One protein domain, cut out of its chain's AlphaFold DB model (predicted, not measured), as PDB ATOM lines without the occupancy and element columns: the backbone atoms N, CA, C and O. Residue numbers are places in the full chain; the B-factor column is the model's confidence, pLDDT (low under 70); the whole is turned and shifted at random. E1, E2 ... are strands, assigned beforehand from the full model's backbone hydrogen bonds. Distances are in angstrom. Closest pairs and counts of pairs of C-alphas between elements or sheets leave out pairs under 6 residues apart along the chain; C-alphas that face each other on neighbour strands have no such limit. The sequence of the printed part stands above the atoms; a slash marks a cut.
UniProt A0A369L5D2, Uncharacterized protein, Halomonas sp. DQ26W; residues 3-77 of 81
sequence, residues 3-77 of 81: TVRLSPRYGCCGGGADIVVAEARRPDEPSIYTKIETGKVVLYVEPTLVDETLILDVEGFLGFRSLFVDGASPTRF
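Overview. This is residues 3 to 77 of the 81 residues of an uncharacterized protein of Halomonas sp. DQ26W (UniProt A0A369L5D2). Three strand hairpins radiate from a shared core as three arms: E1 with E2 and E3 with E4 join through E1 and E4 into one curled sheet, and the hairpin of E5 and E6 crosses it, packing mainly on E2. The two sheets make a sandwich, only partly face to face. The printed part has 75 residues, no named helix and six strands, E1 to E6 along the chain; the class is all strand. The larger sheet runs E2 E1 E4 E3, mixed; E5 and E6 are antiparallel. The whole is only just compact, close to loose, with a radius of gyration of the C-alphas of 13.4 A and spans of 42 by 35 by 24 A.

Along the chain. E1, residues 3 to 10, begins with C-alpha 3 at (43.081, -48.304, 38.901) and is 21.2 A long. E2, residues 16 to 23, is 20.7 A long and bends by 51 degrees at residue 20. E3 is residues 34 to 38, 12.6 A; E4 is residues 41 to 45, 12.3 A. E5, residues 55 to 61, spans 19.3 A. E6, residues 64 to 70, spans 18.8 A and ends with C-alpha 70 at (46.822, -41.504, 27.535).

Arrangement. Antiparallel E1 and E2 have N 7 and O 19 at 2.8 A, within hydrogen-bond range. E1 and E4 are parallel, with N 4 and O 44 at 2.8 A. E4 and E3 are antiparallel, with N 36 and O 43 at 2.8 A. In the second sheet, N 66 and O 59 are 2.8 A apart. The closest C-alphas of E2 and E6 are those of Ala 22 and Phe 68, 5.2 A. E3 is apart from E5 and E6. Residues 75 to 76 pair antiparallel with 17 to 18 of E2.

Size, cuts and confidence. The C-alphas farthest apart, of Cys 13 and Gly 39, are 42.5 A apart. The printed part has no cut and no long link. Residues 76 to 77 have pLDDT under 70.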
ATOM      1  N   THR A   3      42.597 -49.430  38.097       95.19
ATOM      2  CA  THR A   3      43.081 -48.304  38.901       95.19
ATOM      3  C   THR A   3      43.858 -47.348  38.010       95.19
ATOM      4  O   THR A   3      44.660 -47.812  37.207       95.19
ATOM      5  N   VAL A   4      43.642 -46.045  38.160       93.62
ATOM      6  CA  VAL A   4      44.405 -44.971  37.520       93.62
ATOM      7  C   VAL A   4      45.022 -44.124  38.622       93.62
ATOM      8  O   VAL A   4      44.293 -43.582  39.452       93.62
ATOM      9  N   ARG A   5      46.351 -44.041  38.656       93.94
ATOM     10  CA  ARG A   5      47.091 -43.358  39.728       93.94
ATOM     11  C   ARG A   5      48.357 -42.692  39.224       93.94
ATOM     12  O   ARG A   5      48.872 -43.066  38.170       93.94
ATOM     13  N   LEU A   6      48.902 -41.781  40.019       91.31
ATOM     14  CA  LEU A   6      50.260 -41.301  39.843       91.31
ATOM     15  C   LEU A   6      51.263 -42.368  40.307       91.31
ATOM     16  O   LEU A   6      51.081 -43.103  41.284       91.31
ATOM     17  N   SER A   7      52.340 -42.497  39.546       89.88
ATOM     18  CA  SER A   7      53.481 -43.343  39.855       89.88
ATOM     19  C   SER A   7      54.737 -42.487  39.775       89.88
ATOM     20  O   SER A   7      55.168 -42.176  38.663       89.88
ATOM     21  N   PRO A   8      55.379 -42.189  40.914       88.69
ATOM     22  CA  PRO A   8      56.673 -41.532  40.915       88.69
ATOM     23  C   PRO A   8      57.694 -42.376  40.150       88.69
ATOM     24  O   PRO A   8      57.810 -43.590  40.361       88.69
ATOM     25  N   ARG A   9      58.431 -41.744  39.242       88.31
ATOM     26  CA  ARG A   9      59.534 -42.348  38.492       88.31
ATOM     27  C   ARG A   9      60.755 -41.459  38.598       88.31
ATOM     28  O   ARG A   9      60.681 -40.252  38.387       88.31
ATOM     29  N   TYR A  10      61.886 -42.089  38.884       88.38
ATOM     30  CA  TYR A  10      63.165 -41.414  39.038       88.38
ATOM     31  C   TYR A  10      64.028 -41.655  37.803       88.38
ATOM     32  O   TYR A  10      64.187 -42.785  37.340       88.38
ATOM     33  N   GLY A  11      64.572 -40.574  37.261       81.81
ATOM     34  CA  GLY A  11      65.538 -40.592  36.177       81.81
ATOM     35  C   GLY A  11      66.955 -40.834  36.692       81.81
ATOM     36  O   GLY A  11      67.298 -40.505  37.826       81.81
ATOM     37  N   CYS A  12      67.812 -41.344  35.809       84.94
ATOM     38  CA  CYS A  12      69.216 -41.638  36.109       84.94
ATOM     39  C   CYS A  12      70.020 -40.398  36.563       84.94
ATOM     40  O   CYS A  12      70.986 -40.529  37.307       84.94
ATOM     41  N   CYS A  13      69.590 -39.189  36.184       84.12
ATOM     42  CA  CYS A  13      70.245 -37.926  36.545       84.12
ATOM     43  C   CYS A  13      69.639 -37.233  37.783       84.12
ATOM     44  O   CYS A  13      69.835 -36.033  37.961       84.12
ATOM     45  N   GLY A  14      68.867 -37.945  38.614       79.75
ATOM     46  CA  GLY A  14      68.297 -37.400  39.855       79.75
ATOM     47  C   GLY A  14      67.017 -36.569  39.686       79.75
ATOM     48  O   GLY A  14      66.564 -35.944  40.639       79.75
ATOM     49  N   GLY A  15      66.417 -36.551  38.493       83.81
ATOM     50  CA  GLY A  15      65.085 -35.975  38.276       83.81
ATOM     51  C   GLY A  15      63.972 -36.948  38.669       83.81
ATOM     52  O   GLY A  15      64.133 -38.153  38.507       83.81
ATOM     53  N   GLY A  16      62.840 -36.434  39.149       87.38
ATOM     54  CA  GLY A  16      61.629 -37.210  39.423       87.38
ATOM     55  C   GLY A  16      60.442 -36.678  38.623       87.38
ATOM     56  O   GLY A  16      60.285 -35.461  38.476       87.38
ATOM     57  N   ALA A  17      59.604 -37.577  38.123       87.44
ATOM     58  CA  ALA A  17      58.334 -37.242  37.491       87.44
ATOM     59  C   ALA A  17      57.229 -38.157  38.011       87.44
ATOM     60  O   ALA A  17      57.443 -39.360  38.169       87.44
ATOM     61  N   ASP A  18      56.054 -37.589  38.233       89.12
ATOM     62  CA  ASP A  18      54.839 -38.365  38.401       89.12
ATOM     63  C   ASP A  18      54.281 -38.675  37.018       89.12
ATOM     64  O   ASP A  18      53.987 -37.779  36.220       89.12
ATOM     65  N   ILE A  19      54.175 -39.967  36.715       90.06
ATOM     66  CA  ILE A  19      53.504 -40.440  35.508       90.06
ATOM     67  C   ILE A  19      52.169 -41.058  35.886       90.06
ATOM     68  O   ILE A  19      52.069 -41.771  36.886       90.06
ATOM     69  N   VAL A  20      51.148 -40.816  35.075       92.12
ATOM     70  CA  VAL A  20      49.868 -41.501  35.241       92.12
ATOM     71  C   VAL A  20      50.019 -42.932  34.736       92.12
ATOM     72  O   VAL A  20      50.569 -43.171  33.662       92.12
ATOM     73  N   VAL A  21      49.562 -43.898  35.527       92.06
ATOM     74  CA  VAL A  21      49.569 -45.321  35.172       92.06
ATOM     75  C   VAL A  21      48.182 -45.913  35.346       92.06
ATOM     76  O   VAL A  21      47.449 -45.535  36.260       92.06
ATOM     77  N   ALA A  22      47.848 -46.875  34.486       93.00
ATOM     78  CA  ALA A  22      46.643 -47.678  34.606       93.00
ATOM     79  C   ALA A  22      46.995 -49.129  34.952       93.00
ATOM     80  O   ALA A  22      47.847 -49.749  34.323       93.00
ATOM     81  N   GLU A  23      46.325 -49.687  35.955       92.62
ATOM     82  CA  GLU A  23      46.574 -51.035  36.457       92.62
ATOM     83  C   GLU A  23      45.280 -51.854  36.424       92.62
ATOM     84  O   GLU A  23      44.247 -51.439  36.949       92.62
ATOM     85  N   ALA A  24      45.322 -53.063  35.857       91.19
ATOM     86  CA  ALA A  24      44.174 -53.974  35.772       91.19
ATOM     87  C   ALA A  24      43.894 -54.720  37.097       91.19
ATOM     88  O   ALA A  24      43.617 -55.920  37.113       91.19
ATOM     89  N   ARG A  25      43.992 -54.019  38.230       91.19
ATOM     90  CA  ARG A  25      43.741 -54.540  39.582       91.19
ATOM     91  C   ARG A  25      42.955 -53.533  40.411       91.19
ATOM     92  O   ARG A  25      42.861 -52.361  40.057       91.19
ATOM     93  N   ARG A  26      42.397 -54.011  41.522       91.88
ATOM     94  CA  ARG A  26      41.864 -53.154  42.586       91.88
ATOM     95  C   ARG A  26      43.034 -52.478  43.316       91.88
ATOM     96  O   ARG A  26      44.042 -53.163  43.523       91.88
ATOM     97  N   PRO A  27      42.913 -51.203  43.725       92.94
ATOM     98  CA  PRO A  27      43.899 -50.612  44.618       92.94
ATOM     99  C   PRO A  27      43.801 -51.276  45.995       92.94
ATOM    100  O   PRO A  27      42.733 -51.763  46.385       92.94
ATOM    101  N   ASP A  28      44.906 -51.275  46.736       92.25
ATOM    102  CA  ASP A  28      44.962 -51.882  48.071       92.25
ATOM    103  C   ASP A  28      44.108 -51.100  49.083       92.25
ATOM    104  O   ASP A  28      43.464 -51.697  49.944       92.25
ATOM    105  N   GLU A  29      44.002 -49.779  48.902       93.50
ATOM    106  CA  GLU A  29      43.129 -48.893  49.674       93.50
ATOM    107  C   GLU A  29      42.130 -48.165  48.751       93.50
ATOM    108  O   GLU A  29      42.391 -47.069  48.271       93.50
ATOM    109  N   PRO A  30      40.962 -48.754  48.444       92.38
ATOM    110  CA  PRO A  30      39.996 -48.157  47.516       92.38
ATOM    111  C   PRO A  30      39.321 -46.872  48.004       92.38
ATOM    112  O   PRO A  30      38.726 -46.169  47.194       92.38
ATOM    113  N   SER A  31      39.357 -46.590  49.308       94.00
ATOM    114  CA  SER A  31      38.688 -45.446  49.943       94.00
ATOM    115  C   SER A  31      39.302 -44.095  49.589       94.00
ATOM    116  O   SER A  31      38.602 -43.091  49.671       94.00
ATOM    117  N   ILE A  32      40.578 -44.062  49.194       93.94
ATOM    118  CA  ILE A  32      41.279 -42.821  48.821       93.94
ATOM    119  C   ILE A  32      41.127 -42.471  47.333       93.94
ATOM    120  O   ILE A  32      41.610 -41.432  46.892       93.94
ATOM    121  N   TYR A  33      40.462 -43.331  46.556       95.25
ATOM    122  CA  TYR A  33      40.237 -43.150  45.124       95.25
ATOM    123  C   TYR A  33      38.803 -42.706  44.845       95.25
ATOM    124  O   TYR A  33      37.850 -43.175  45.470       95.25
ATOM    125  N   THR A  34      38.636 -41.889  43.812       95.12
ATOM    126  CA  THR A  34      37.328 -41.626  43.224       95.12
ATOM    127  C   THR A  34      36.890 -42.851  42.433       95.12
ATOM    128  O   THR A  34      37.525 -43.257  41.458       95.12
ATOM    129  N   LYS A  35      35.790 -43.469  42.861       95.31
ATOM    130  CA  LYS A  35      35.200 -44.612  42.165       95.31
ATOM    131  C   LYS A  35      34.296 -44.121  41.035       95.31
ATOM    132  O   LYS A  35      33.309 -43.438  41.291       95.31
ATOM    133  N   ILE A  36      34.591 -44.541  39.810       93.25
ATOM    134  CA  ILE A  36      33.790 -44.268  38.615       93.25
ATOM    135  C   ILE A  36      33.304 -45.600  38.046       93.25
ATOM    136  O   ILE A  36      34.082 -46.532  37.838       93.25
ATOM    137  N   GLU A  37      32.004 -45.711  37.795       92.81
ATOM    138  CA  GLU A  37      31.421 -46.879  37.136       92.81
ATOM    139  C   GLU A  37      31.188 -46.553  35.661       92.81
ATOM    140  O   GLU A  37      30.453 -45.625  35.332       92.81
ATOM    141  N   THR A  38      31.839 -47.299  34.763       86.75
ATOM    142  CA  THR A  38      31.712 -47.120  33.313       86.75
ATOM    143  C   THR A  38      31.438 -48.456  32.629       86.75
ATOM    144  O   THR A  38      32.237 -49.398  32.669       86.75
ATOM    145  N   GLY A  39      30.250 -48.580  32.036       86.75
ATOM    146  CA  GLY A  39      29.779 -49.831  31.445       86.75
ATOM    147  C   GLY A  39      29.819 -50.992  32.445       86.75
ATOM    148  O   GLY A  39      29.057 -51.027  33.405       86.75
ATOM    149  N   LYS A  40      30.706 -51.965  32.203       88.00
ATOM    150  CA  LYS A  40      30.902 -53.152  33.062       88.00
ATOM    151  C   LYS A  40      32.176 -53.081  33.913       88.00
ATOM    152  O   LYS A  40      32.564 -54.076  34.526       88.00
ATOM    153  N   VAL A  41      32.864 -51.941  33.918       88.81
ATOM    154  CA  VAL A  41      34.149 -51.758  34.591       88.81
ATOM    155  C   VAL A  41      34.005 -50.726  35.702       88.81
ATOM    156  O   VAL A  41      33.474 -49.637  35.511       88.81
ATOM    157  N   VAL A  42      34.518 -51.080  36.879       94.25
ATOM    158  CA  VAL A  42      34.767 -50.129  37.966       94.25
ATOM    159  C   VAL A  42      36.179 -49.581  37.808       94.25
ATOM    160  O   VAL A  42      37.135 -50.368  37.778       94.25
ATOM    161  N   LEU A  43      36.286 -48.261  37.716       93.50
ATOM    162  CA  LEU A  43      37.526 -47.498  37.718       93.50
ATOM    163  C   LEU A  43      37.739 -46.861  39.090       93.50
ATOM    164  O   LEU A  43      36.827 -46.262  39.653       93.50
ATOM    165  N   TYR A  44      38.948 -46.994  39.614       95.69
ATOM    166  CA  TYR A  44      39.427 -46.273  40.787       95.69
ATOM    167  C   TYR A  44      40.421 -45.227  40.301       95.69
ATOM    168  O   TYR A  44      41.505 -45.588  39.859       95.69
ATOM    169  N   VAL A  45      40.039 -43.956  40.324       94.06
ATOM    170  CA  VAL A  45      40.836 -42.855  39.776       94.06
ATOM    171  C   VAL A  45      41.353 -42.000  40.920       94.06
ATOM    172  O   VAL A  45      40.603 -41.669  41.839       94.06
ATOM    173  N   GLU A  46      42.642 -41.686  40.903       93.62
ATOM    174  CA  GLU A  46      43.224 -40.773  41.880       93.62
ATOM    175  C   GLU A  46      42.496 -39.418  41.821       93.62
ATOM    176  O   GLU A  46      42.278 -38.908  40.721       93.62
ATOM    177  N   PRO A  47      42.092 -38.820  42.960       92.06
ATOM    178  CA  PRO A  47      41.250 -37.620  42.956       92.06
ATOM    179  C   PRO A  47      41.820 -36.448  42.147       92.06
ATOM    180  O   PRO A  47      41.064 -35.688  41.554       92.06
ATOM    181  N   THR A  48      43.148 -36.336  42.085       89.81
ATOM    182  CA  THR A  48      43.896 -35.319  41.326       89.81
ATOM    183  C   THR A  48      43.746 -35.443  39.807       89.81
ATOM    184  O   THR A  48      44.064 -34.499  39.095       89.81
ATOM    185  N   LEU A  49      43.272 -36.590  39.314       89.50
ATOM    186  CA  LEU A  49      43.168 -36.930  37.895       89.50
ATOM    187  C   LEU A  49      41.725 -36.948  37.375       89.50
ATOM    188  O   LEU A  49      41.507 -37.194  36.193       89.50
ATOM    189  N   VAL A  50      40.729 -36.742  38.241       87.75
ATOM    190  CA  VAL A  50      39.305 -36.895  37.886       87.75
ATOM    191  C   VAL A  50      38.849 -35.873  36.846       87.75
ATOM    192  O   VAL A  50      38.020 -36.200  36.001       87.75
ATOM    193  N   ASP A  51      39.403 -34.662  36.898       85.56
ATOM    194  CA  ASP A  51      39.054 -33.566  35.988       85.56
ATOM    195  C   ASP A  51      39.893 -33.570  34.694       85.56
ATOM    196  O   ASP A  51      39.666 -32.756  33.799       85.56
ATOM    197  N   GLU A  52      40.851 -34.493  34.572       85.56
ATOM    198  CA  GLU A  52      41.701 -34.625  33.391       85.56
ATOM    199  C   GLU A  52      41.007 -35.439  32.290       85.56
ATOM    200  O   GLU A  52      40.287 -36.412  32.540       85.56
ATOM    201  N   THR A  53      41.255 -35.078  31.028       87.44
ATOM    202  CA  THR A  53      40.734 -35.842  29.881       87.44
ATOM    203  C   THR A  53      41.633 -37.046  29.614       87.44
ATOM    204  O   THR A  53      42.550 -36.985  28.796       87.44
ATOM    205  N   LEU A  54      41.371 -38.143  30.326       88.00
ATOM    206  CA  LEU A  54      42.141 -39.382  30.221       88.00
ATOM    207  C   LEU A  54      41.478 -40.396  29.290       88.00
ATOM    208  O   LEU A  54      40.274 -40.651  29.369       88.00
ATOM    209  N   ILE A  55      42.292 -41.037  28.454       89.81
ATOM    210  CA  ILE A  55      41.881 -42.165  27.617       89.81
ATOM    211  C   ILE A  55      42.466 -43.429  28.229       89.81
ATOM    212  O   ILE A  55      43.679 -43.542  28.373       89.81
ATOM    213  N   LEU A  56      41.609 -44.378  28.596       88.50
ATOM    214  CA  LEU A  56      42.038 -45.707  29.022       88.50
ATOM    215  C   LEU A  56      41.820 -46.691  27.887       88.50
ATOM    216  O   LEU A  56      40.703 -46.801  27.378       88.50
ATOM    217  N   ASP A  57      42.852 -47.455  27.563       89.25
ATOM    218  CA  ASP A  57      42.782 -48.449  26.503       89.25
ATOM    219  C   ASP A  57      43.646 -49.678  26.835       89.25
ATOM    220  O   ASP A  57      44.438 -49.689  27.784       89.25
ATOM    221  N   VAL A  58      43.412 -50.773  26.117       87.25
ATOM    222  CA  VAL A  58      44.082 -52.057  26.297       87.25
ATOM    223  C   VAL A  58      44.827 -52.401  25.020       87.25
ATOM    224  O   VAL A  58      44.235 -52.824  24.030       87.25
ATOM    225  N   GLU A  59      46.150 -52.317  25.079       85.88
ATOM    226  CA  GLU A  59      47.022 -52.737  23.991       85.88
ATOM    227  C   GLU A  59      47.578 -54.128  24.274       85.88
ATOM    228  O   GLU A  59      47.836 -54.511  25.419       85.88
ATOM    229  N   GLY A  60      47.764 -54.923  23.221       81.50
ATOM    230  CA  GLY A  60      48.337 -56.249  23.368       81.50
ATOM    231  C   GLY A  60      49.133 -56.718  22.164       81.50
ATOM    232  O   GLY A  60      48.738 -56.513  21.020       81.50
ATOM    233  N   PHE A  61      50.240 -57.404  22.441       79.69
ATOM    234  CA  PHE A  61      51.120 -58.004  21.444       79.69
ATOM    235  C   PHE A  61      51.534 -59.410  21.891       79.69
ATOM    236  O   PHE A  61      51.883 -59.615  23.052       79.69
ATOM    237  N   LEU A  62      51.473 -60.392  20.981       76.44
ATOM    238  CA  LEU A  62      51.879 -61.792  21.214       76.44
ATOM    239  C   LEU A  62      51.352 -62.420  22.526       76.44
ATOM    240  O   LEU A  62      52.064 -63.145  23.212       76.44
ATOM    241  N   GLY A  63      50.094 -62.150  22.884       77.44
ATOM    242  CA  GLY A  63      49.454 -62.722  24.078       77.44
ATOM    243  C   GLY A  63      49.650 -61.919  25.368       77.44
ATOM    244  O   GLY A  63      48.974 -62.200  26.356       77.44
ATOM    245  N   PHE A  64      50.480 -60.875  25.356       77.94
ATOM    246  CA  PHE A  64      50.525 -59.887  26.429       77.94
ATOM    247  C   PHE A  64      49.429 -58.851  26.216       77.94
ATOM    248  O   PHE A  64      49.193 -58.420  25.089       77.94
ATOM    249  N   ARG A  65      48.755 -58.456  27.296       81.75
ATOM    250  CA  ARG A  65      47.786 -57.358  27.310       81.75
ATOM    251  C   ARG A  65      48.158 -56.410  28.434       81.75
ATOM    252  O   ARG A  65      48.287 -56.850  29.575       81.75
ATOM    253  N   SER A  66      48.317 -55.138  28.106       84.94
ATOM    254  CA  SER A  66      48.565 -54.069  29.059       84.94
ATOM    255  C   SER A  66      47.416 -53.083  29.004       84.94
ATOM    256  O   SER A  66      46.992 -52.667  27.929       84.94
ATOM    257  N   LEU A  67      46.928 -52.699  30.176       89.75
ATOM    258  CA  LEU A  67      46.099 -51.514  30.300       89.75
ATOM    259  C   LEU A  67      47.035 -50.303  30.277       89.75
ATOM    260  O   LEU A  67      48.073 -50.323  30.941       89.75
ATOM    261  N   PHE A  68      46.691 -49.279  29.513       88.06
ATOM    262  CA  PHE A  68      47.436 -48.030  29.467       88.06
ATOM    263  C   PHE A  68      46.488 -46.838  29.555       88.06
ATOM    264  O   PHE A  68      45.267 -46.969  29.449       88.06
ATOM    265  N   VAL A  69      47.081 -45.683  29.833       89.25
ATOM    266  CA  VAL A  69      46.397 -44.404  29.977       89.25
ATOM    267  C   VAL A  69      47.123 -43.372  29.132       89.25
ATOM    268  O   VAL A  69      48.350 -43.292  29.176       89.25
ATOM    269  N   ASP A  70      46.358 -42.610  28.366       87.38
ATOM    270  CA  ASP A  70      46.822 -41.504  27.535       87.38
ATOM    271  C   ASP A  70      46.088 -40.209  27.930       87.38
ATOM    272  O   ASP A  70      45.086 -40.239  28.651       87.38
ATOM    273  N   GLY A  71      46.598 -39.065  27.484       81.50
ATOM    274  CA  GLY A  71      46.045 -37.739  27.768       81.50
ATOM    275  C   GLY A  71      46.638 -37.045  28.996       81.50
ATOM    276  O   GLY A  71      46.340 -35.879  29.233       81.50
ATOM    277  N   ALA A  72      47.534 -37.704  29.739       81.38
ATOM    278  CA  ALA A  72      48.240 -37.095  30.863       81.38
ATOM    279  C   ALA A  72      49.686 -36.739  30.505       81.38
ATOM    280  O   ALA A  72      50.498 -37.607  30.178       81.38
ATOM    281  N   SER A  73      50.040 -35.460  30.635       75.62
ATOM    282  CA  SER A  73      51.444 -35.048  30.569       75.62
ATOM    283  C   SER A  73      52.168 -35.438  31.862       75.62
ATOM    284  O   SER A  73      51.625 -35.191  32.941       75.62
ATOM    285  N   PRO A  74      53.397 -35.989  31.797       75.00
ATOM    286  CA  PRO A  74      54.213 -36.204  32.985       75.00
ATOM    287  C   PRO A  74      54.362 -34.901  33.766       75.00
ATOM    288  O   PRO A  74      54.768 -33.878  33.206       75.00
ATOM    289  N   THR A  75      54.052 -34.930  35.056       75.38
ATOM    290  CA  THR A  75      54.237 -33.767  35.922       75.38
ATOM    291  C   THR A  75      55.520 -33.927  36.720       75.38
ATOM    292  O   THR A  75      55.998 -35.030  36.989       75.38
ATOM    293  N   ARG A  76      56.156 -32.805  37.061       69.06
ATOM    294  CA  ARG A  76      57.344 -32.841  37.915       69.06
ATOM    295  C   ARG A  76      56.936 -33.406  39.270       69.06
ATOM    296  O   ARG A  76      56.016 -32.857  39.873       69.06
ATOM    297  N   PHE A  77      57.666 -34.419  39.743       64.25
ATOM    298  CA  PHE A  77      57.450 -34.981  41.072       64.25
ATOM    299  C   PHE A  77      57.546 -33.849  42.094       64.25
ATOM    300  O   PHE A  77      58.595 -33.209  42.234       64.25
TER     301      PHE A  77